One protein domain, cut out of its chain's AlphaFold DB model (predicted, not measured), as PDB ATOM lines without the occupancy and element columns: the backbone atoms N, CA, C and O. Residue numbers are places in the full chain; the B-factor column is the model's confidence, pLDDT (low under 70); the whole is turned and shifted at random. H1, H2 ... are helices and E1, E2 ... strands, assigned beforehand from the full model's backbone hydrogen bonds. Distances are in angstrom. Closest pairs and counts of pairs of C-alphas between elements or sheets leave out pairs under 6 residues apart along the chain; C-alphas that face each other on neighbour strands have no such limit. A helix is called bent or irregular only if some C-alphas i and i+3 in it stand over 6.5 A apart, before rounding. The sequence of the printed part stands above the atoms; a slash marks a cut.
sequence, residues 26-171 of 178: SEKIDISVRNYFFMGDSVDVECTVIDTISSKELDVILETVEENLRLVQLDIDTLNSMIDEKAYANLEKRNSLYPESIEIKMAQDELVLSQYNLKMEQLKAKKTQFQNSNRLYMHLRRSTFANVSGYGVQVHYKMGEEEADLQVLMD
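Overview. This is residues 26 to 171 of the 178 residues of an uncharacterized protein of Crocinitomix sp. MedPE-SWsnd (UniProt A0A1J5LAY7). A long helical hairpin, H2 and H3, reaches out from one end of a small, twisted sheet, whose face the short H1 crosses. The antiparallel sheet runs E1 E2 E3. The 146 printed residues, with chain order H1 E1 H2 H3 E2 E3, are mixed in class and extended: radius of gyration of the C-alphas 24.9 A, spans 75 by 41 by 18 A.

Arrangement. Start at E2, residues 148 to 159: N 46 of E1, residues 44 to 54, and O 156 are within hydrogen-bond range at 2.8 A, as are N 155 and O 166 of E3, residues 162 to 171, at 2.8 A. H1, residues 26 to 36, is on the sheet at a height of 7.6 A; its closest C-alphas to E1 are Asp 30 and Cys 47, 6.3 A. H2, residues 55 to 95, only grazes the sheet; it touches H3, residues 99 to 142, opposite ways at a shallow tilt of 16 degrees, closest at C-alphas Leu 69 and Lys 127, 6.2 A. Every O i to N i+4 pair is within range in H1 and H2, 36 of 40 in H3.

Along the chain. Find C-alpha 55 at (-12.619, 51.243, -3.488); H2 runs 59.4 A from there. H3, 61.8 A from first to last C-alpha, is irregular, with C-alphas 100 and 103 7.4 A apart, and it ends at Arg 142, with C-alpha 142 at (-18.918, 46.490, 2.851).

Size, cuts and confidence. The farthest C-alphas, Glu 27 and Tyr 98, are 75.6 A apart. The printed part has no cut, no long link and no residue under 70.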
ATOM      1  N   SER A  26      -1.813  34.320   1.684       85.81
ATOM      2  CA  SER A  26      -1.775  33.185   0.753       85.81
ATOM      3  C   SER A  26      -2.482  31.939   1.294       85.81
ATOM      4  O   SER A  26      -3.163  31.257   0.536       85.81
ATOM      5  N   GLU A  27      -2.327  31.629   2.585       87.69
ATOM      6  CA  GLU A  27      -3.010  30.494   3.218       87.69
ATOM      7  C   GLU A  27      -4.516  30.749   3.327       87.69
ATOM      8  O   GLU A  27      -5.305  29.840   3.086       87.69
ATOM      9  N   LYS A  28      -4.929  31.984   3.638       89.25
ATOM     10  CA  LYS A  28      -6.352  32.353   3.671       89.25
ATOM     11  C   LYS A  28      -7.002  32.214   2.299       89.25
ATOM     12  O   LYS A  28      -8.077  31.631   2.200       89.25
ATOM     13  N   ILE A  29      -6.326  32.696   1.254       90.12
ATOM     14  CA  ILE A  29      -6.788  32.574  -0.131       90.12
ATOM     15  C   ILE A  29      -6.940  31.100  -0.523       90.12
ATOM     16  O   ILE A  29      -8.002  30.712  -1.007       90.12
ATOM     17  N   ASP A  30      -5.920  30.270  -0.284       89.69
ATOM     18  CA  ASP A  30      -5.964  28.837  -0.608       89.69
ATOM     19  C   ASP A  30      -7.103  28.116   0.134       89.69
ATOM     20  O   ASP A  30      -7.914  27.425  -0.485       89.69
ATOM     21  N   ILE A  31      -7.237  28.343   1.444       90.12
ATOM     22  CA  ILE A  31      -8.304  27.745   2.261       90.12
ATOM     23  C   ILE A  31      -9.688  28.171   1.760       90.12
ATOM     24  O   ILE A  31     -10.586  27.337   1.638       90.12
ATOM     25  N   SER A  32      -9.872  29.457   1.466       90.94
ATOM     26  CA  SER A  32     -11.143  30.008   0.995       90.94
ATOM     27  C   SER A  32     -11.553  29.412  -0.355       90.94
ATOM     28  O   SER A  32     -12.674  28.922  -0.506       90.94
ATOM     29  N   VAL A  33     -10.611  29.325  -1.300       88.75
ATOM     30  CA  VAL A  33     -10.809  28.689  -2.612       88.75
ATOM     31  C   VAL A  33     -11.141  27.202  -2.476       88.75
ATOM     32  O   VAL A  33     -12.113  26.728  -3.071       88.75
ATOM     33  N   ARG A  34     -10.380  26.461  -1.661       89.75
ATOM     34  CA  ARG A  34     -10.628  25.032  -1.416       89.75
ATOM     35  C   ARG A  34     -12.007  24.795  -0.818       89.75
ATOM     36  O   ARG A  34     -12.727  23.911  -1.279       89.75
ATOM     37  N   ASN A  35     -12.388  25.601   0.170       90.19
ATOM     38  CA  ASN A  35     -13.699  25.516   0.806       90.19
ATOM     39  C   ASN A  35     -14.826  25.822  -0.185       90.19
ATOM     40  O   ASN A  35     -15.824  25.103  -0.204       90.19
ATOM     41  N   TYR A  36     -14.659  26.847  -1.023       89.50
ATOM     42  CA  TYR A  36     -15.659  27.251  -2.009       89.50
ATOM     43  C   TYR A  36     -15.912  26.169  -3.067       89.50
ATOM     44  O   TYR A  36     -17.062  25.844  -3.364       89.50
ATOM     45  N   PHE A  37     -14.848  25.555  -3.590       88.50
ATOM     46  CA  PHE A  37     -14.954  24.487  -4.588       88.50
ATOM     47  C   PHE A  37     -15.082  23.076  -3.996       88.50
ATOM     48  O   PHE A  37     -15.112  22.103  -4.748       88.50
ATOM     49  N   PHE A  38     -15.176  22.943  -2.668       88.00
ATOM     50  CA  PHE A  38     -15.204  21.657  -1.960       88.00
ATOM     51  C   PHE A  38     -14.018  20.737  -2.314       88.00
ATOM     52  O   PHE A  38     -14.163  19.515  -2.411       88.00
ATOM     53  N   MET A  39     -12.837  21.323  -2.518       85.38
ATOM     54  CA  MET A  39     -11.611  20.591  -2.829       85.38
ATOM     55  C   MET A  39     -10.994  20.027  -1.545       85.38
ATOM     56  O   MET A  39     -10.800  20.744  -0.567       85.38
ATOM     57  N   GLY A  40     -10.674  18.732  -1.544       79.69
ATOM     58  CA  GLY A  40      -9.965  18.094  -0.432       79.69
ATOM     59  C   GLY A  40      -8.455  18.350  -0.461       79.69
ATOM     60  O   GLY A  40      -7.900  18.772  -1.476       79.69
ATOM     61  N   ASP A  41      -7.770  17.993   0.627       79.00
ATOM     62  CA  ASP A  41      -6.314  18.168   0.798       79.00
ATOM     63  C   ASP A  41      -5.461  17.438  -0.257       79.00
ATOM     64  O   ASP A  41      -4.277  17.716  -0.413       79.00
ATOM     65  N   SER A  42      -6.043  16.479  -0.985       79.56
ATOM     66  CA  SER A  42      -5.370  15.724  -2.047       79.56
ATOM     67  C   SER A  42      -5.289  16.454  -3.390       79.56
ATOM     68  O   SER A  42      -4.690  15.917  -4.321       79.56
ATOM     69  N   VAL A  43      -5.942  17.612  -3.524       83.12
ATOM     70  CA  VAL A  43      -5.907  18.444  -4.734       83.12
ATOM     71  C   VAL A  43      -4.800  19.477  -4.579       83.12
ATOM     72  O   VAL A  43      -4.753  20.183  -3.567       83.12
ATOM     73  N   ASP A  44      -3.913  19.565  -5.565       85.06
ATOM     74  CA  ASP A  44      -2.916  20.632  -5.610       85.06
ATOM     75  C   ASP A  44      -3.592  21.896  -6.145       85.06
ATOM     76  O   ASP A  44      -4.274  21.830  -7.169       85.06
ATOM     77  N   VAL A  45      -3.473  23.005  -5.420       86.62
ATOM     78  CA  VAL A  45      -4.149  24.270  -5.729       86.62
ATOM     79  C   VAL A  45      -3.117  25.383  -5.636       86.62
ATOM     80  O   VAL A  45      -2.465  25.552  -4.608       86.62
ATOM     81  N   GLU A  46      -2.975  26.137  -6.719       90.25
ATOM     82  CA  GLU A  46      -2.130  27.319  -6.802       90.25
ATOM     83  C   GLU A  46      -3.012  28.541  -7.069       90.25
ATOM     84  O   GLU A  46      -3.686  28.641  -8.097       90.25
ATOM     85  N   CYS A  47      -3.007  29.486  -6.130       90.94
ATOM     86  CA  CYS A  47      -3.791  30.712  -6.208       90.94
ATOM     87  C   CYS A  47      -2.880  31.912  -6.476       90.94
ATOM     88  O   CYS A  47      -1.972  32.201  -5.698       90.94
ATOM     89  N   THR A  48      -3.162  32.653  -7.546       92.12
ATOM     90  CA  THR A  48      -2.442  33.879  -7.911       92.12
ATOM     91  C   THR A  48      -3.404  35.057  -7.971       92.12
ATOM     92  O   THR A  48      -4.373  35.038  -8.728       92.12
ATOM     93  N   VAL A  49      -3.126  36.118  -7.211       91.44
ATOM     94  CA  VAL A  49      -3.858  37.386  -7.335       91.44
ATOM     95  C   VAL A  49      -3.484  38.035  -8.668       91.44
ATOM     96  O   VAL A  49      -2.332  38.415  -8.876       91.44
ATOM     97  N   ILE A  50      -4.458  38.152  -9.566       93.94
ATOM     98  CA  ILE A  50      -4.287  38.733 -10.906       93.94
ATOM     99  C   ILE A  50      -4.738  40.189 -10.974       93.94
ATOM    100  O   ILE A  50      -4.244  40.942 -11.810       93.94
ATOM    101  N   ASP A  51      -5.661  40.584 -10.098       92.12
ATOM    102  CA  ASP A  51      -6.206  41.935 -10.059       92.12
ATOM    103  C   ASP A  51      -6.588  42.332  -8.629       92.12
ATOM    104  O   ASP A  51      -6.889  41.487  -7.783       92.12
ATOM    105  N   THR A  52      -6.570  43.631  -8.348       92.88
ATOM    106  CA  THR A  52      -6.984  44.204  -7.065       92.88
ATOM    107  C   THR A  52      -7.975  45.320  -7.334       92.88
ATOM    108  O   THR A  52      -7.620  46.351  -7.897       92.88
ATOM    109  N   ILE A  53      -9.208  45.136  -6.876       93.38
ATOM    110  CA  ILE A  53     -10.271  46.117  -7.058       93.38
ATOM    111  C   ILE A  53     -10.130  47.175  -5.973       93.38
ATOM    112  O   ILE A  53     -10.294  46.890  -4.780       93.38
ATOM    113  N   SER A  54      -9.847  48.413  -6.374       95.88
ATOM    114  CA  SER A  54      -9.800  49.524  -5.429       95.88
ATOM    115  C   SER A  54     -11.194  50.046  -5.084       95.88
ATOM    116  O   SER A  54     -12.134  49.953  -5.877       95.88
ATOM    117  N   SER A  55     -11.329  50.687  -3.922       94.06
ATOM    118  CA  SER A  55     -12.619  51.243  -3.488       94.06
ATOM    119  C   SER A  55     -13.182  52.283  -4.460       94.06
ATOM    120  O   SER A  55     -14.389  52.360  -4.665       94.06
ATOM    121  N   LYS A  56     -12.307  53.064  -5.104       94.38
ATOM    122  CA  LYS A  56     -12.703  54.068  -6.099       94.38
ATOM    123  C   LYS A  56     -13.209  53.436  -7.390       94.38
ATOM    124  O   LYS A  56     -14.181  53.923  -7.956       94.38
ATOM    125  N   GLU A  57     -12.547  52.384  -7.865       94.12
ATOM    126  CA  GLU A  57     -13.009  51.642  -9.043       94.12
ATOM    127  C   GLU A  57     -14.347  50.969  -8.754       94.12
ATOM    128  O   GLU A  57     -15.258  51.047  -9.576       94.12
ATOM    129  N   LEU A  58     -14.503  50.397  -7.556       94.56
ATOM    130  CA  LEU A  58     -15.757  49.787  -7.134       94.56
ATOM    131  C   LEU A  58     -16.916  50.791  -7.093       94.56
ATOM    132  O   LEU A  58     -18.010  50.458  -7.544       94.56
ATOM    133  N   ASP A  59     -16.692  52.013  -6.601       94.50
ATOM    134  CA  ASP A  59     -17.720  53.063  -6.599       94.50
ATOM    135  C   ASP A  59     -18.179  53.412  -8.030       94.50
ATOM    136  O   ASP A  59     -19.379  53.537  -8.278       94.50
ATOM    137  N   VAL A  60     -17.252  53.492  -8.994       96.12
ATOM    138  CA  VAL A  60     -17.577  53.739 -10.416       96.12
ATOM    139  C   VAL A  60     -18.339  52.561 -11.032       96.12
ATOM    140  O   VAL A  60     -19.292  52.757 -11.796       96.12
ATOM    141  N   ILE A  61     -17.940  51.328 -10.703       94.38
ATOM    142  CA  ILE A  61     -18.635  50.113 -11.143       94.38
ATOM    143  C   ILE A  61     -20.068  50.107 -10.600       94.38
ATOM    144  O   ILE A  61     -21.006  49.875 -11.364       94.38
ATOM    145  N   LEU A  62     -20.251  50.406  -9.311       95.44
ATOM    146  CA  LEU A  62     -21.567  50.488  -8.675       95.44
ATOM    147  C   LEU A  62     -22.451  51.550  -9.327       95.44
ATOM    148  O   LEU A  62     -23.573  51.230  -9.710       95.44
ATOM    149  N   GLU A  63     -21.941  52.767  -9.531       97.06
ATOM    150  CA  GLU A  63     -22.686  53.840 -10.207       97.06
ATOM    151  C   GLU A  63     -23.141  53.406 -11.610       97.06
ATOM    152  O   GLU A  63     -24.299  53.584 -11.993       97.06
ATOM    153  N   THR A  64     -22.252  52.744 -12.355       96.81
ATOM    154  CA  THR A  64     -22.562  52.227 -13.693       96.81
ATOM    155  C   THR A  64     -23.637  51.138 -13.650       96.81
ATOM    156  O   THR A  64     -24.525  51.098 -14.505       96.81
ATOM    157  N   VAL A  65     -23.584  50.232 -12.669       96.50
ATOM    158  CA  VAL A  65     -24.585  49.167 -12.498       96.50
ATOM    159  C   VAL A  65     -25.939  49.737 -12.079       96.50
ATOM    160  O   VAL A  65     -26.963  49.318 -12.621       96.50
ATOM    161  N   GLU A  66     -25.965  50.702 -11.160       96.12
ATOM    162  CA  GLU A  66     -27.188  51.379 -10.719       96.12
ATOM    163  C   GLU A  66     -27.852  52.155 -11.864       96.12
ATOM    164  O   GLU A  66     -29.066  52.041 -12.069       96.12
ATOM    165  N   GLU A  67     -27.066  52.866 -12.674       97.50
ATOM    166  CA  GLU A  67     -27.579  53.552 -13.861       97.50
ATOM    167  C   GLU A  67     -28.124  52.554 -14.892       97.50
ATOM    168  O   GLU A  67     -29.232  52.721 -15.408       97.50
ATOM    169  N   ASN A  68     -27.411  51.454 -15.144       96.75
ATOM    170  CA  ASN A  68     -27.889  50.400 -16.041       96.75
ATOM    171  C   ASN A  68     -29.182  49.736 -15.542       96.75
ATOM    172  O   ASN A  68     -30.061  49.425 -16.351       96.75
ATOM    173  N   LEU A  69     -29.340  49.544 -14.227       97.38
ATOM    174  CA  LEU A  69     -30.592  49.068 -13.627       97.38
ATOM    175  C   LEU A  69     -31.744  50.030 -13.900       97.38
ATOM    176  O   LEU A  69     -32.835  49.591 -14.277       97.38
ATOM    177  N   ARG A  70     -31.499  51.333 -13.731       97.75
ATOM    178  CA  ARG A  70     -32.487  52.381 -13.992       97.75
ATOM    179  C   ARG A  70     -32.901  52.403 -15.463       97.75
ATOM    180  O   ARG A  70     -34.095  52.448 -15.752       97.75
ATOM    181  N   LEU A  71     -31.936  52.333 -16.381       98.00
ATOM    182  CA  LEU A  71     -32.191  52.318 -17.824       98.00
ATOM    183  C   LEU A  71     -32.980  51.076 -18.252       98.00
ATOM    184  O   LEU A  71     -33.992  51.204 -18.933       98.00
ATOM    185  N   VAL A  72     -32.592  49.882 -17.789       97.94
ATOM    186  CA  VAL A  72     -33.339  48.651 -18.101       97.94
ATOM    187  C   VAL A  72     -34.751  48.685 -17.521       97.94
ATOM    188  O   VAL A  72     -35.680  48.197 -18.160       97.94
ATOM    189  N   GLN A  73     -34.943  49.259 -16.331       97.62
ATOM    190  CA  GLN A  73     -36.282  49.428 -15.772       97.62
ATOM    191  C   GLN A  73     -37.149  50.336 -16.656       97.62
ATOM    192  O   GLN A  73     -38.288  49.983 -16.945       97.62
ATOM    193  N   LEU A  74     -36.597  51.451 -17.141       98.25
ATOM    194  CA  LEU A  74     -37.294  52.349 -18.062       98.25
ATOM    195  C   LEU A  74     -37.648  51.654 -19.385       98.25
ATOM    196  O   LEU A  74     -38.762  51.824 -19.887       98.25
ATOM    197  N   ASP A  75     -36.737  50.843 -19.929       98.12
ATOM    198  CA  ASP A  75     -36.992  50.047 -21.133       98.12
ATOM    199  C   ASP A  75     -38.122  49.030 -20.908       98.12
ATOM    200  O   ASP A  75     -38.985  48.864 -21.770       98.12
ATOM    201  N   ILE A  76     -38.147  48.370 -19.743       98.19
ATOM    202  CA  ILE A  76     -39.225  47.453 -19.341       98.19
ATOM    203  C   ILE A  76     -40.558  48.195 -19.266       98.19
ATOM    204  O   ILE A  76     -41.543  47.734 -19.835       98.19
ATOM    205  N   ASP A  77     -40.607  49.344 -18.598       98.12
ATOM    206  CA  ASP A  77     -41.849  50.104 -18.429       98.12
ATOM    207  C   ASP A  77     -42.381  50.605 -19.779       98.12
ATOM    208  O   ASP A  77     -43.573  50.485 -20.074       98.12
ATOM    209  N   THR A  78     -41.481  51.068 -20.647       97.81
ATOM    210  CA  THR A  78     -41.816  51.486 -22.014       97.81
ATOM    211  C   THR A  78     -42.349  50.314 -22.835       97.81
ATOM    212  O   THR A  78     -43.404  50.419 -23.462       97.81
ATOM    213  N   LEU A  79     -41.656  49.172 -22.814       97.69
ATOM    214  CA  LEU A  79     -42.058  47.998 -23.584       97.69
ATOM    215  C   LEU A  79     -43.370  47.393 -23.068       97.69
ATOM    216  O   LEU A  79     -44.177  46.955 -23.882       97.69
ATOM    217  N   ASN A  80     -43.615  47.412 -21.755       97.56
ATOM    218  CA  ASN A  80     -44.903  47.019 -21.176       97.56
ATOM    219  C   ASN A  80     -46.034  47.892 -21.735       97.56
ATOM    220  O   ASN A  80     -47.023  47.359 -22.227       97.56
ATOM    221  N   SER A  81     -45.856  49.220 -21.755       97.62
ATOM    222  CA  SER A  81     -46.856  50.128 -22.332       97.62
ATOM    223  C   SER A  81     -47.111  49.843 -23.815       97.62
ATOM    224  O   SER A  81     -48.258  49.876 -24.258       97.62
ATOM    225  N   MET A  82     -46.061  49.544 -24.590       96.88
ATOM    226  CA  MET A  82     -46.198  49.184 -26.008       96.88
ATOM    227  C   MET A  82     -46.926  47.849 -26.204       96.88
ATOM    228  O   MET A  82     -47.709  47.707 -27.144       96.88
ATOM    229  N   ILE A  83     -46.665  46.862 -25.339       96.75
ATOM    230  CA  ILE A  83     -47.357  45.568 -25.340       96.75
ATOM    231  C   ILE A  83     -48.839  45.775 -25.054       96.75
ATOM    232  O   ILE A  83     -49.660  45.254 -25.805       96.75
ATOM    233  N   ASP A  84     -49.179  46.555 -24.026       96.69
ATOM    234  CA  ASP A  84     -50.566  46.826 -23.652       96.69
ATOM    235  C   ASP A  84     -51.318  47.515 -24.794       96.69
ATOM    236  O   ASP A  84     -52.357  47.024 -25.238       96.69
ATOM    237  N   GLU A  85     -50.764  48.603 -25.341       96.44
ATOM    238  CA  GLU A  85     -51.366  49.328 -26.467       96.44
ATOM    239  C   GLU A  85     -51.591  48.406 -27.675       96.44
ATOM    240  O   GLU A  85     -52.687  48.354 -28.244       96.44
ATOM    241  N   LYS A  86     -50.574  47.613 -28.036       94.44
ATOM    242  CA  LYS A  86     -50.662  46.677 -29.160       94.44
ATOM    243  C   LYS A  86     -51.659  45.552 -28.882       94.44
ATOM    244  O   LYS A  86     -52.385  45.158 -29.792       94.44
ATOM    245  N   ALA A  87     -51.724  45.040 -27.655       95.12
ATOM    246  CA  ALA A  87     -52.667  43.999 -27.263       95.12
ATOM    247  C   ALA A  87     -54.119  44.490 -27.359       95.12
ATOM    248  O   ALA A  87     -54.958  43.784 -27.924       95.12
ATOM    249  N   TYR A  88     -54.406  45.713 -26.898       94.94
ATOM    250  CA  TYR A  88     -55.731  46.323 -27.038       94.94
ATOM    251  C   TYR A  88     -56.105  46.556 -28.503       94.94
ATOM    252  O   TYR A  88     -57.186  46.141 -28.925       94.94
ATOM    253  N   ALA A  89     -55.199  47.126 -29.303       94.06
ATOM    254  CA  ALA A  89     -55.431  47.336 -30.732       94.06
ATOM    255  C   ALA A  89     -55.675  46.011 -31.477       94.06
ATOM    256  O   ALA A  89     -56.571  45.904 -32.319       94.06
ATOM    257  N   ASN A  90     -54.910  44.968 -31.139       93.38
ATOM    258  CA  ASN A  90     -55.082  43.635 -31.708       93.38
ATOM    259  C   ASN A  90     -56.438  43.024 -31.326       93.38
ATOM    260  O   ASN A  90     -57.076  42.384 -32.164       93.38
ATOM    261  N   LEU A  91     -56.891  43.218 -30.085       93.12
ATOM    262  CA  LEU A  91     -58.180  42.720 -29.604       93.12
ATOM    263  C   LEU A  91     -59.351  43.422 -30.302       93.12
ATOM    264  O   LEU A  91     -60.273  42.752 -30.769       93.12
ATOM    265  N   GLU A  92     -59.294  44.748 -30.436       93.56
ATOM    266  CA  GLU A  92     -60.296  45.524 -31.174       93.56
ATOM    267  C   GLU A  92     -60.371  45.081 -32.639       93.56
ATOM    268  O   GLU A  92     -61.450  44.764 -33.152       93.56
ATOM    269  N   LYS A  93     -59.210  44.954 -33.295       92.38
ATOM    270  CA  LYS A  93     -59.124  44.460 -34.670       92.38
ATOM    271  C   LYS A  93     -59.705  43.056 -34.785       92.38
ATOM    272  O   LYS A  93     -60.534  42.831 -35.663       92.38
ATOM    273  N   ARG A  94     -59.344  42.128 -33.895       91.81
ATOM    274  CA  ARG A  94     -59.874  40.756 -33.894       91.81
ATOM    275  C   ARG A  94     -61.401  40.736 -33.787       91.81
ATOM    276  O   ARG A  94     -62.035  40.009 -34.546       91.81
ATOM    277  N   ASN A  95     -61.985  41.559 -32.917       92.25
ATOM    278  CA  ASN A  95     -63.439  41.645 -32.737       92.25
ATOM    279  C   ASN A  95     -64.178  42.175 -33.979       92.25
ATOM    280  O   ASN A  95     -65.369  41.918 -34.138       92.25
ATOM    281  N   SER A  96     -63.485  42.898 -34.863       92.06
ATOM    282  CA  SER A  96     -64.042  43.409 -36.125       92.06
ATOM    283  C   SER A  96     -64.004  42.401 -37.287       92.06
ATOM    284  O   SER A  96     -64.547  42.669 -38.359       92.06
ATOM    285  N   LEU A  97     -63.338  41.255 -37.109       91.31
ATOM    286  CA  LEU A  97     -63.097  40.275 -38.166       91.31
ATOM    287  C   LEU A  97     -64.078  39.101 -38.111       91.31
ATOM    288  O   LEU A  97     -64.457  38.629 -37.043       91.31
ATOM    289  N   TYR A  98     -64.423  38.568 -39.286       88.75
ATOM    290  CA  TYR A  98     -65.135  37.292 -39.387       88.75
ATOM    291  C   TYR A  98     -64.254  36.146 -38.871       88.75
ATOM    292  O   TYR A  98     -63.069  36.128 -39.243       88.75
ATOM    293  N   PRO A  99     -64.806  35.188 -38.095       88.88
ATOM    294  CA  PRO A  99     -64.054  34.102 -37.463       88.88
ATOM    295  C   PRO A  99     -63.099  33.363 -38.402       88.88
ATOM    296  O   PRO A  99     -61.946  33.123 -38.052       88.88
ATOM    297  N   GLU A 100     -63.537  33.085 -39.628       87.88
ATOM    298  CA  GLU A 100     -62.791  32.328 -40.638       87.88
ATOM    299  C   GLU A 100     -61.572  33.088 -41.185       87.88
ATOM    300  O   GLU A 100     -60.694  32.501 -41.810       87.88
ATOM    301  N   SER A 101     -61.512  34.407 -40.973       87.69
ATOM    302  CA  SER A 101     -60.435  35.274 -41.465       87.69
ATOM    303  C   SER A 101     -59.484  35.771 -40.376       87.69
ATOM    304  O   SER A 101     -58.492  36.423 -40.710       87.69
ATOM    305  N   ILE A 102     -59.776  35.485 -39.098       86.94
ATOM    306  CA  ILE A 102     -59.002  35.979 -37.950       86.94
ATOM    307  C   ILE A 102     -57.552  35.516 -38.047       86.94
ATOM    308  O   ILE A 102     -56.656  36.352 -38.019       86.94
ATOM    309  N   GLU A 103     -57.326  34.215 -38.214       87.75
ATOM    310  CA  GLU A 103     -55.987  33.615 -38.167       87.75
ATOM    311  C   GLU A 103     -55.044  34.246 -39.201       87.75
ATOM    312  O   GLU A 103     -53.977  34.752 -38.860       87.75
ATOM    313  N   ILE A 104     -55.485  34.349 -40.457       88.75
ATOM    314  CA  ILE A 104     -54.679  34.917 -41.547       88.75
ATOM    315  C   ILE A 104     -54.432  36.419 -41.340       88.75
ATOM    316  O   ILE A 104     -53.336  36.915 -41.599       88.75
ATOM    317  N   LYS A 105     -55.445  37.169 -40.888       88.44
ATOM    318  CA  LYS A 105     -55.362  38.636 -40.767       88.44
ATOM    319  C   LYS A 105     -54.681  39.116 -39.485       88.44
ATOM    320  O   LYS A 105     -54.250  40.272 -39.450       88.44
ATOM    321  N   MET A 106     -54.609  38.265 -38.461       94.38
ATOM    322  CA  MET A 106     -53.987  38.559 -37.169       94.38
ATOM    323  C   MET A 106     -52.585  37.965 -37.021       94.38
ATOM    324  O   MET A 106     -51.832  38.468 -36.193       94.38
ATOM    325  N   ALA A 107     -52.190  36.976 -37.835       92.44
ATOM    326  CA  ALA A 107     -50.901  36.284 -37.709       92.44
ATOM    327  C   ALA A 107     -49.695  37.231 -37.557       92.44
ATOM    328  O   ALA A 107     -48.861  37.043 -36.673       92.44
ATOM    329  N   GLN A 108     -49.616  38.285 -38.375       92.38
ATOM    330  CA  GLN A 108     -48.511  39.247 -38.296       92.38
ATOM    331  C   GLN A 108     -48.547  40.081 -37.006       92.38
ATOM    332  O   GLN A 108     -47.507  40.357 -36.413       92.38
ATOM    333  N   ASP A 109     -49.735  40.488 -36.567       92.56
ATOM    334  CA  ASP A 109     -49.906  41.292 -35.358       92.56
ATOM    335  C   ASP A 109     -49.627  40.479 -34.086       92.56
ATOM    336  O   ASP A 109     -49.052  41.002 -33.128       92.56
ATOM    337  N   GLU A 110     -49.986  39.195 -34.092       92.88
ATOM    338  CA  GLU A 110     -49.678  38.234 -33.029       92.88
ATOM    339  C   GLU A 110     -48.186  37.894 -32.984       92.88
ATOM    340  O   GLU A 110     -47.607  37.794 -31.898       92.88
ATOM    341  N   LEU A 111     -47.534  37.789 -34.148       94.25
ATOM    342  CA  LEU A 111     -46.086  37.614 -34.237       94.25
ATOM    343  C   LEU A 111     -45.344  38.806 -33.622       94.25
ATOM    344  O   LEU A 111     -44.440  38.609 -32.813       94.25
ATOM    345  N   VAL A 112     -45.740  40.036 -33.962       94.50
ATOM    346  CA  VAL A 112     -45.133  41.254 -33.395       94.50
ATOM    347  C   VAL A 112     -45.323  41.308 -31.878       94.50
ATOM    348  O   VAL A 112     -44.363  41.551 -31.148       94.50
ATOM    349  N   LEU A 113     -46.532  41.018 -31.385       94.88
ATOM    350  CA  LEU A 113     -46.793  40.974 -29.944       94.88
ATOM    351  C   LEU A 113     -45.930  39.910 -29.244       94.88
ATOM    352  O   LEU A 113     -45.369  40.155 -28.177       94.88
ATOM    353  N   SER A 114     -45.757  38.748 -29.875       95.69
ATOM    354  CA  SER A 114     -44.888  37.678 -29.371       95.69
ATOM    355  C   SER A 114     -43.415  38.100 -29.326       95.69
ATOM    356  O   SER A 114     -42.716  37.779 -28.367       95.69
ATOM    357  N   GLN A 115     -42.939  38.862 -30.315       97.12
ATOM    358  CA  GLN A 115     -41.582  39.422 -30.317       97.12
ATOM    359  C   GLN A 115     -41.371  40.427 -29.180       97.12
ATOM    360  O   GLN A 115     -40.317  40.414 -28.543       97.12
ATOM    361  N   TYR A 116     -42.367  41.269 -28.886       97.69
ATOM    362  CA  TYR A 116     -42.302  42.184 -27.744       97.69
ATOM    363  C   TYR A 116     -42.261  41.431 -26.416       97.69
ATOM    364  O   TYR A 116     -41.407  41.727 -25.582       97.69
ATOM    365  N   ASN A 117     -43.091  40.400 -26.244       96.44
ATOM    366  CA  ASN A 117     -43.053  39.550 -25.052       96.44
ATOM    367  C   ASN A 117     -41.703  38.836 -24.889       96.44
ATOM    368  O   ASN A 117     -41.147  38.801 -23.794       96.44
ATOM    369  N   LEU A 118     -41.117  38.329 -25.978       97.88
ATOM    370  CA  LEU A 118     -39.773  37.750 -25.933       97.88
ATOM    371  C   LEU A 118     -38.733  38.787 -25.489       97.88
ATOM    372  O   LEU A 118     -37.883  38.503 -24.644       97.88
ATOM    373  N   LYS A 119     -38.804  40.004 -26.038       98.06
ATOM    374  CA  LYS A 119     -37.893  41.089 -25.669       98.06
ATOM    375  C   LYS A 119     -38.065  41.511 -24.206       98.06
ATOM    376  O   LYS A 119     -37.066  41.796 -23.548       98.06
ATOM    377  N   MET A 120     -39.291  41.495 -23.688       97.81
ATOM    378  CA  MET A 120     -39.595  41.750 -22.279       97.81
ATOM    379  C   MET A 120     -38.875  40.757 -21.364       97.81
ATOM    380  O   MET A 120     -38.194  41.166 -20.426       97.81
ATOM    381  N   GLU A 121     -38.957  39.461 -21.664       97.62
ATOM    382  CA  GLU A 121     -38.274  38.433 -20.869       97.62
ATOM    383  C   GLU A 121     -36.745  38.568 -20.938       97.62
ATOM    384  O   GLU A 121     -36.062  38.425 -19.923       97.62
ATOM    385  N   GLN A 122     -36.193  38.959 -22.092       98.06
ATOM    386  CA  GLN A 122     -34.765  39.280 -22.210       98.06
ATOM    387  C   GLN A 122     -34.357  40.468 -21.325       98.06
ATOM    388  O   GLN A 122     -33.307  40.429 -20.683       98.06
ATOM    389  N   LEU A 123     -35.171  41.528 -21.279       98.00
ATOM    390  CA  LEU A 123     -34.903  42.691 -20.431       98.00
ATOM    391  C   LEU A 123     -35.023  42.348 -18.944       98.00
ATOM    392  O   LEU A 123     -34.174  42.770 -18.160       98.00
ATOM    393  N   LYS A 124     -36.012  41.536 -18.550       97.56
ATOM    394  CA  LYS A 124     -36.138  41.035 -17.172       97.56
ATOM    395  C   LYS A 124     -34.924  40.206 -16.760       97.56
ATOM    396  O   LYS A 124     -34.372  40.449 -15.691       97.56
ATOM    397  N   ALA A 125     -34.460  39.299 -17.620       97.88
ATOM    398  CA  ALA A 125     -33.245  38.528 -17.364       97.88
ATOM    399  C   ALA A 125     -32.023  39.443 -17.187       97.88
ATOM    400  O   ALA A 125     -31.268  39.293 -16.226       97.88
ATOM    401  N   LYS A 126     -31.869  40.453 -18.055       97.12
ATOM    402  CA  LYS A 126     -30.795  41.451 -17.947       97.12
ATOM    403  C   LYS A 126     -30.892  42.276 -16.657       97.12
ATOM    404  O   LYS A 126     -29.878  42.537 -16.017       97.12
ATOM    405  N   LYS A 127     -32.103  42.649 -16.233       97.44
ATOM    406  CA  LYS A 127     -32.337  43.317 -14.945       97.44
ATOM    407  C   LYS A 127     -31.865  42.443 -13.785       97.44
ATOM    408  O   LYS A 127     -31.152  42.937 -12.920       97.44
ATOM    409  N   THR A 128     -32.219  41.156 -13.777       96.75
ATOM    410  CA  THR A 128     -31.768  40.209 -12.746       96.75
ATOM    411  C   THR A 128     -30.247  40.074 -12.724       96.75
ATOM    412  O   THR A 128     -29.664  40.074 -11.642       96.75
ATOM    413  N   GLN A 129     -29.591  40.036 -13.888       95.25
ATOM    414  CA  GLN A 129     -28.125  40.044 -13.964       95.25
ATOM    415  C   GLN A 129     -27.540  41.276 -13.267       95.25
ATOM    416  O   GLN A 129     -26.719  41.126 -12.367       95.25
ATOM    417  N   PHE A 130     -28.022  42.478 -13.590       96.38
ATOM    418  CA  PHE A 130     -27.543  43.692 -12.926       96.38
ATOM    419  C   PHE A 130     -27.872  43.736 -11.428       96.38
ATOM    420  O   PHE A 130     -27.068  44.235 -10.649       96.38
ATOM    421  N   GLN A 131     -29.016  43.198 -10.994       96.06
ATOM    422  CA  GLN A 131     -29.351  43.097  -9.568       96.06
ATOM    423  C   GLN A 131     -28.374  42.182  -8.821       96.06
ATOM    424  O   GLN A 131     -27.958  42.513  -7.709       96.06
ATOM    425  N   ASN A 132     -27.984  41.063  -9.435       93.25
ATOM    426  CA  ASN A 132     -27.003  40.142  -8.870       93.25
ATOM    427  C   ASN A 132     -25.615  40.785  -8.801       93.25
ATOM    428  O   ASN A 132     -24.996  40.752  -7.738       93.25
ATOM    429  N   SER A 133     -25.170  41.443  -9.877       93.06
ATOM    430  CA  SER A 133     -23.915  42.202  -9.880       93.06
ATOM    431  C   SER A 133     -23.923  43.305  -8.820       93.06
ATOM    432  O   SER A 133     -22.972  43.432  -8.060       93.06
ATOM    433  N   ASN A 134     -25.023  44.054  -8.687       93.94
ATOM    434  CA  ASN A 134     -25.137  45.091  -7.663       93.94
ATOM    435  C   ASN A 134     -25.022  44.506  -6.249       93.94
ATOM    436  O   ASN A 134     -24.330  45.056  -5.401       93.94
ATOM    437  N   ARG A 135     -25.667  43.361  -5.988       93.31
ATOM    438  CA  ARG A 135     -25.553  42.659  -4.702       93.31
ATOM    439  C   ARG A 135     -24.098  42.286  -4.399       93.31
ATOM    440  O   ARG A 135     -23.661  42.500  -3.273       93.31
ATOM    441  N   LEU A 136     -23.386  41.746  -5.388       93.25
ATOM    442  CA  LEU A 136     -21.982  41.347  -5.280       93.25
ATOM    443  C   LEU A 136     -21.080  42.551  -4.984       93.25
ATOM    444  O   LEU A 136     -20.358  42.570  -3.992       93.25
ATOM    445  N   TYR A 137     -21.190  43.613  -5.777       93.56
ATOM    446  CA  TYR A 137     -20.383  44.819  -5.594       93.56
ATOM    447  C   TYR A 137     -20.710  45.558  -4.291       93.56
ATOM    448  O   TYR A 137     -19.816  46.083  -3.630       93.56
ATOM    449  N   MET A 138     -21.971  45.545  -3.855       93.25
ATOM    450  CA  MET A 138     -22.350  46.078  -2.546       93.25
ATOM    451  C   MET A 138     -21.788  45.253  -1.388       93.25
ATOM    452  O   MET A 138     -21.564  45.812  -0.314       93.25
ATOM    453  N   HIS A 139     -21.573  43.949  -1.576       93.12
ATOM    454  CA  HIS A 139     -20.871  43.120  -0.606       93.12
ATOM    455  C   HIS A 139     -19.384  43.508  -0.539       93.12
ATOM    456  O   HIS A 139     -18.934  43.899   0.534       93.12
ATOM    457  N   LEU A 140     -18.680  43.578  -1.677       93.12
ATOM    458  CA  LEU A 140     -17.282  44.046  -1.732       93.12
ATOM    459  C   LEU A 140     -17.089  45.429  -1.088       93.12
ATOM    460  O   LEU A 140     -16.126  45.685  -0.364       93.12
ATOM    461  N   ARG A 141     -18.051  46.336  -1.297       93.50
ATOM    462  CA  ARG A 141     -18.021  47.682  -0.709       93.50
ATOM    463  C   ARG A 141     -18.098  47.650   0.818       93.50
ATOM    464  O   ARG A 141     -17.553  48.534   1.472       93.50
ATOM    465  N   ARG A 142     -18.791  46.664   1.394       91.19
ATOM    466  CA  ARG A 142     -18.918  46.490   2.851       91.19
ATOM    467  C   ARG A 142     -17.691  45.826   3.461       91.19
ATOM    468  O   ARG A 142     -17.331  46.207   4.568       91.19
ATOM    469  N   SER A 143     -17.059  44.908   2.736       91.00
ATOM    470  CA  SER A 143     -15.819  44.241   3.150       91.00
ATOM    471  C   SER A 143     -14.561  45.062   2.840       91.00
ATOM    472  O   SER A 143     -13.455  44.574   2.996       91.00
ATOM    473  N   THR A 144     -14.681  46.305   2.364       90.62
ATOM    474  CA  THR A 144     -13.517  47.106   1.958       90.62
ATOM    475  C   THR A 144     -12.612  47.436   3.143       90.62
ATOM    476  O   THR A 144     -13.049  48.051   4.120       90.62
ATOM    477  N   PHE A 145     -11.320  47.136   3.002       88.88
ATOM    478  CA  PHE A 145     -10.293  47.487   3.976       88.88
ATOM    479  C   PHE A 145      -9.239  48.412   3.358       88.88
ATOM    480  O   PHE A 145      -8.665  48.149   2.300       88.88
ATOM    481  N   ALA A 146      -8.980  49.533   4.037       87.19
ATOM    482  CA  ALA A 146      -8.145  50.632   3.552       87.19
ATOM    483  C   ALA A 146      -8.589  51.173   2.176       87.19
ATOM    484  O   ALA A 146      -9.432  52.064   2.115       87.19
ATOM    485  N   ASN A 147      -8.014  50.669   1.085       89.62
ATOM    486  CA  ASN A 147      -8.336  51.067  -0.291       89.62
ATOM    487  C   ASN A 147      -8.580  49.855  -1.202       89.62
ATOM    488  O   ASN A 147      -8.679  50.019  -2.415       89.62
ATOM    489  N   VAL A 148      -8.644  48.653  -0.630       91.94
ATOM    490  CA  VAL A 148      -8.872  47.411  -1.363       91.94
ATOM    491  C   VAL A 148     -10.259  46.901  -1.024       91.94
ATOM    492  O   VAL A 148     -10.616  46.767   0.145       91.94
ATOM    493  N   SER A 149     -11.047  46.659  -2.061       93.44
ATOM    494  CA  SER A 149     -12.414  46.165  -1.945       93.44
ATOM    495  C   SER A 149     -12.557  44.707  -2.356       93.44
ATOM    496  O   SER A 149     -13.555  44.090  -2.007       93.44
ATOM    497  N   GLY A 150     -11.581  44.158  -3.077       93.25
ATOM    498  CA  GLY A 150     -11.561  42.752  -3.449       93.25
ATOM    499  C   GLY A 150     -10.391  42.397  -4.353       93.25
ATOM    500  O   GLY A 150      -9.623  43.266  -4.778       93.25
ATOM    501  N   TYR A 151     -10.289  41.112  -4.662       93.38
ATOM    502  CA  TYR A 151      -9.214  40.529  -5.453       93.38
ATOM    503  C   TYR A 151      -9.786  39.636  -6.547       93.38
ATOM    504  O   TYR A 151     -10.632  38.783  -6.284       93.38
ATOM    505  N   GLY A 152      -9.291  39.807  -7.769       92.94
ATOM    506  CA  GLY A 152      -9.422  38.784  -8.799       92.94
ATOM    507  C   GLY A 152      -8.319  37.758  -8.582       92.94
ATOM    508  O   GLY A 152      -7.138  38.117  -8.608       92.94
ATOM    509  N   VAL A 153      -8.683  36.499  -8.360       93.25
ATOM    510  CA  VAL A 153      -7.724  35.420  -8.112       93.25
ATOM    511  C   VAL A 153      -7.870  34.358  -9.188       93.25
ATOM    512  O   VAL A 153      -8.954  33.833  -9.426       93.25
ATOM    513  N   GLN A 154      -6.759  34.049  -9.850       94.44
ATOM    514  CA  GLN A 154      -6.651  32.891 -10.719       94.44
ATOM    515  C   GLN A 154      -6.292  31.676  -9.870       94.44
ATOM    516  O   GLN A 154      -5.339  31.713  -9.094       94.44
ATOM    517  N   VAL A 155      -7.060  30.609 -10.035       91.25
ATOM    518  CA  VAL A 155      -6.906  29.345  -9.324       91.25
ATOM    519  C   VAL A 155      -6.539  28.287 -10.348       91.25
ATOM    520  O   VAL A 155      -7.359  27.946 -11.197       91.25
ATOM    521  N   HIS A 156      -5.327  27.765 -10.262       92.31
ATOM    522  CA  HIS A 156      -4.928  26.569 -10.988       92.31
ATOM    523  C   HIS A 156      -5.081  25.374 -10.051       92.31
ATOM    524  O   HIS A 156      -4.566  25.410  -8.935       92.31
ATOM    525  N   TYR A 157      -5.785  24.321 -10.469       89.44
ATOM    526  CA  TYR A 157      -5.840  23.089  -9.685       89.44
ATOM    527  C   TYR A 157      -5.482  21.861 -10.506       89.44
ATOM    528  O   TYR A 157      -5.795  21.767 -11.696       89.44
ATOM    529  N   LYS A 158      -4.865  20.893  -9.825       88.06
ATOM    530  CA  LYS A 158      -4.461  19.610 -10.389       88.06
ATOM    531  C   LYS A 158      -4.957  18.449  -9.539       88.06
ATOM    532  O   LYS A 158      -4.652  18.338  -8.349       88.06
ATOM    533  N   MET A 159      -5.686  17.537 -10.179       84.50
ATOM    534  CA  MET A 159      -6.177  16.294  -9.589       84.50
ATOM    535  C   MET A 159      -5.768  15.107 -10.471       84.50
ATOM    536  O   MET A 159      -6.439  14.740 -11.432       84.50
ATOM    537  N   GLY A 160      -4.637  14.481 -10.141       83.31
ATOM    538  CA  GLY A 160      -4.082  13.395 -10.952       83.31
ATOM    539  C   GLY A 160      -3.575  13.900 -12.307       83.31
ATOM    540  O   GLY A 160      -2.579  14.621 -12.354       83.31
ATOM    541  N   GLU A 161      -4.235  13.492 -13.394       81.81
ATOM    542  CA  GLU A 161      -3.942  13.949 -14.766       81.81
ATOM    543  C   GLU A 161      -4.833  15.120 -15.213       81.81
ATOM    544  O   GLU A 161      -4.593  15.693 -16.273       81.81
ATOM    545  N   GLU A 162      -5.852  15.481 -14.426       82.06
ATOM    546  CA  GLU A 162      -6.745  16.596 -14.735       82.06
ATOM    547  C   GLU A 162      -6.180  17.901 -14.170       82.06
ATOM    548  O   GLU A 162      -5.826  17.981 -12.993       82.06
ATOM    549  N   GLU A 163      -6.114  18.919 -15.023       89.50
ATOM    550  CA  GLU A 163      -5.694  20.281 -14.694       89.50
ATOM    551  C   GLU A 163      -6.765  21.251 -15.198       89.50
ATOM    552  O   GLU A 163      -7.284  21.084 -16.308       89.50
ATOM    553  N   ALA A 164      -7.099  22.265 -14.401       88.94
ATOM    554  CA  ALA A 164      -7.965  23.343 -14.858       88.94
ATOM    555  C   ALA A 164      -7.651  24.676 -14.179       88.94
ATOM    556  O   ALA A 164      -7.200  24.732 -13.035       88.94
ATOM    557  N   ASP A 165      -7.962  25.745 -14.910       90.94
ATOM    558  CA  ASP A 165      -7.849  27.123 -14.456       90.94
ATOM    559  C   ASP A 165      -9.239  27.705 -14.208       90.94
ATOM    560  O   ASP A 165     -10.128  27.639 -15.063       90.94
ATOM    561  N   LEU A 166      -9.414  28.312 -13.040       90.69
ATOM    562  CA  LEU A 166     -10.610  29.031 -12.629       90.69
ATOM    563  C   LEU A 166     -10.238  30.473 -12.277       90.69
ATOM    564  O   LEU A 166      -9.089  30.787 -11.969       90.69
ATOM    565  N   GLN A 167     -11.221  31.362 -12.328       92.38
ATOM    566  CA  GLN A 167     -11.098  32.715 -11.800       92.38
ATOM    567  C   GLN A 167     -12.195  32.914 -10.772       92.38
ATOM    568  O   GLN A 167     -13.351  32.602 -11.051       92.38
ATOM    569  N   VAL A 168     -11.812  33.418  -9.605       92.94
ATOM    570  CA  VAL A 168     -12.734  33.745  -8.520       92.94
ATOM    571  C   VAL A 168     -12.587  35.204  -8.140       92.94
ATOM    572  O   VAL A 168     -11.504  35.795  -8.250       92.94
ATOM    573  N   LEU A 169     -13.690  35.772  -7.673       93.12
ATOM    574  CA  LEU A 169     -13.701  37.078  -7.048       93.12
ATOM    575  C   LEU A 169     -13.729  36.898  -5.535       93.12
ATOM    576  O   LEU A 169     -14.589  36.205  -4.994       93.12
ATOM    577  N   MET A 170     -12.793  37.546  -4.855       94.06
ATOM    578  CA  MET A 170     -12.708  37.541  -3.399       94.06
ATOM    579  C   MET A 170     -12.929  38.945  -2.851       94.06
ATOM    580  O   MET A 170     -12.621  39.934  -3.524       94.06
ATOM    581  N   ASP A 171     -13.452  39.044  -1.636       93.81
ATOM    582  CA  ASP A 171     -13.517  40.310  -0.915       93.81
ATOM    583  C   ASP A 171     -12.174  40.676  -0.257       93.81
ATOM    584  O   ASP A 171     -11.167  39.988  -0.440       93.81
TER     585      ASP A 171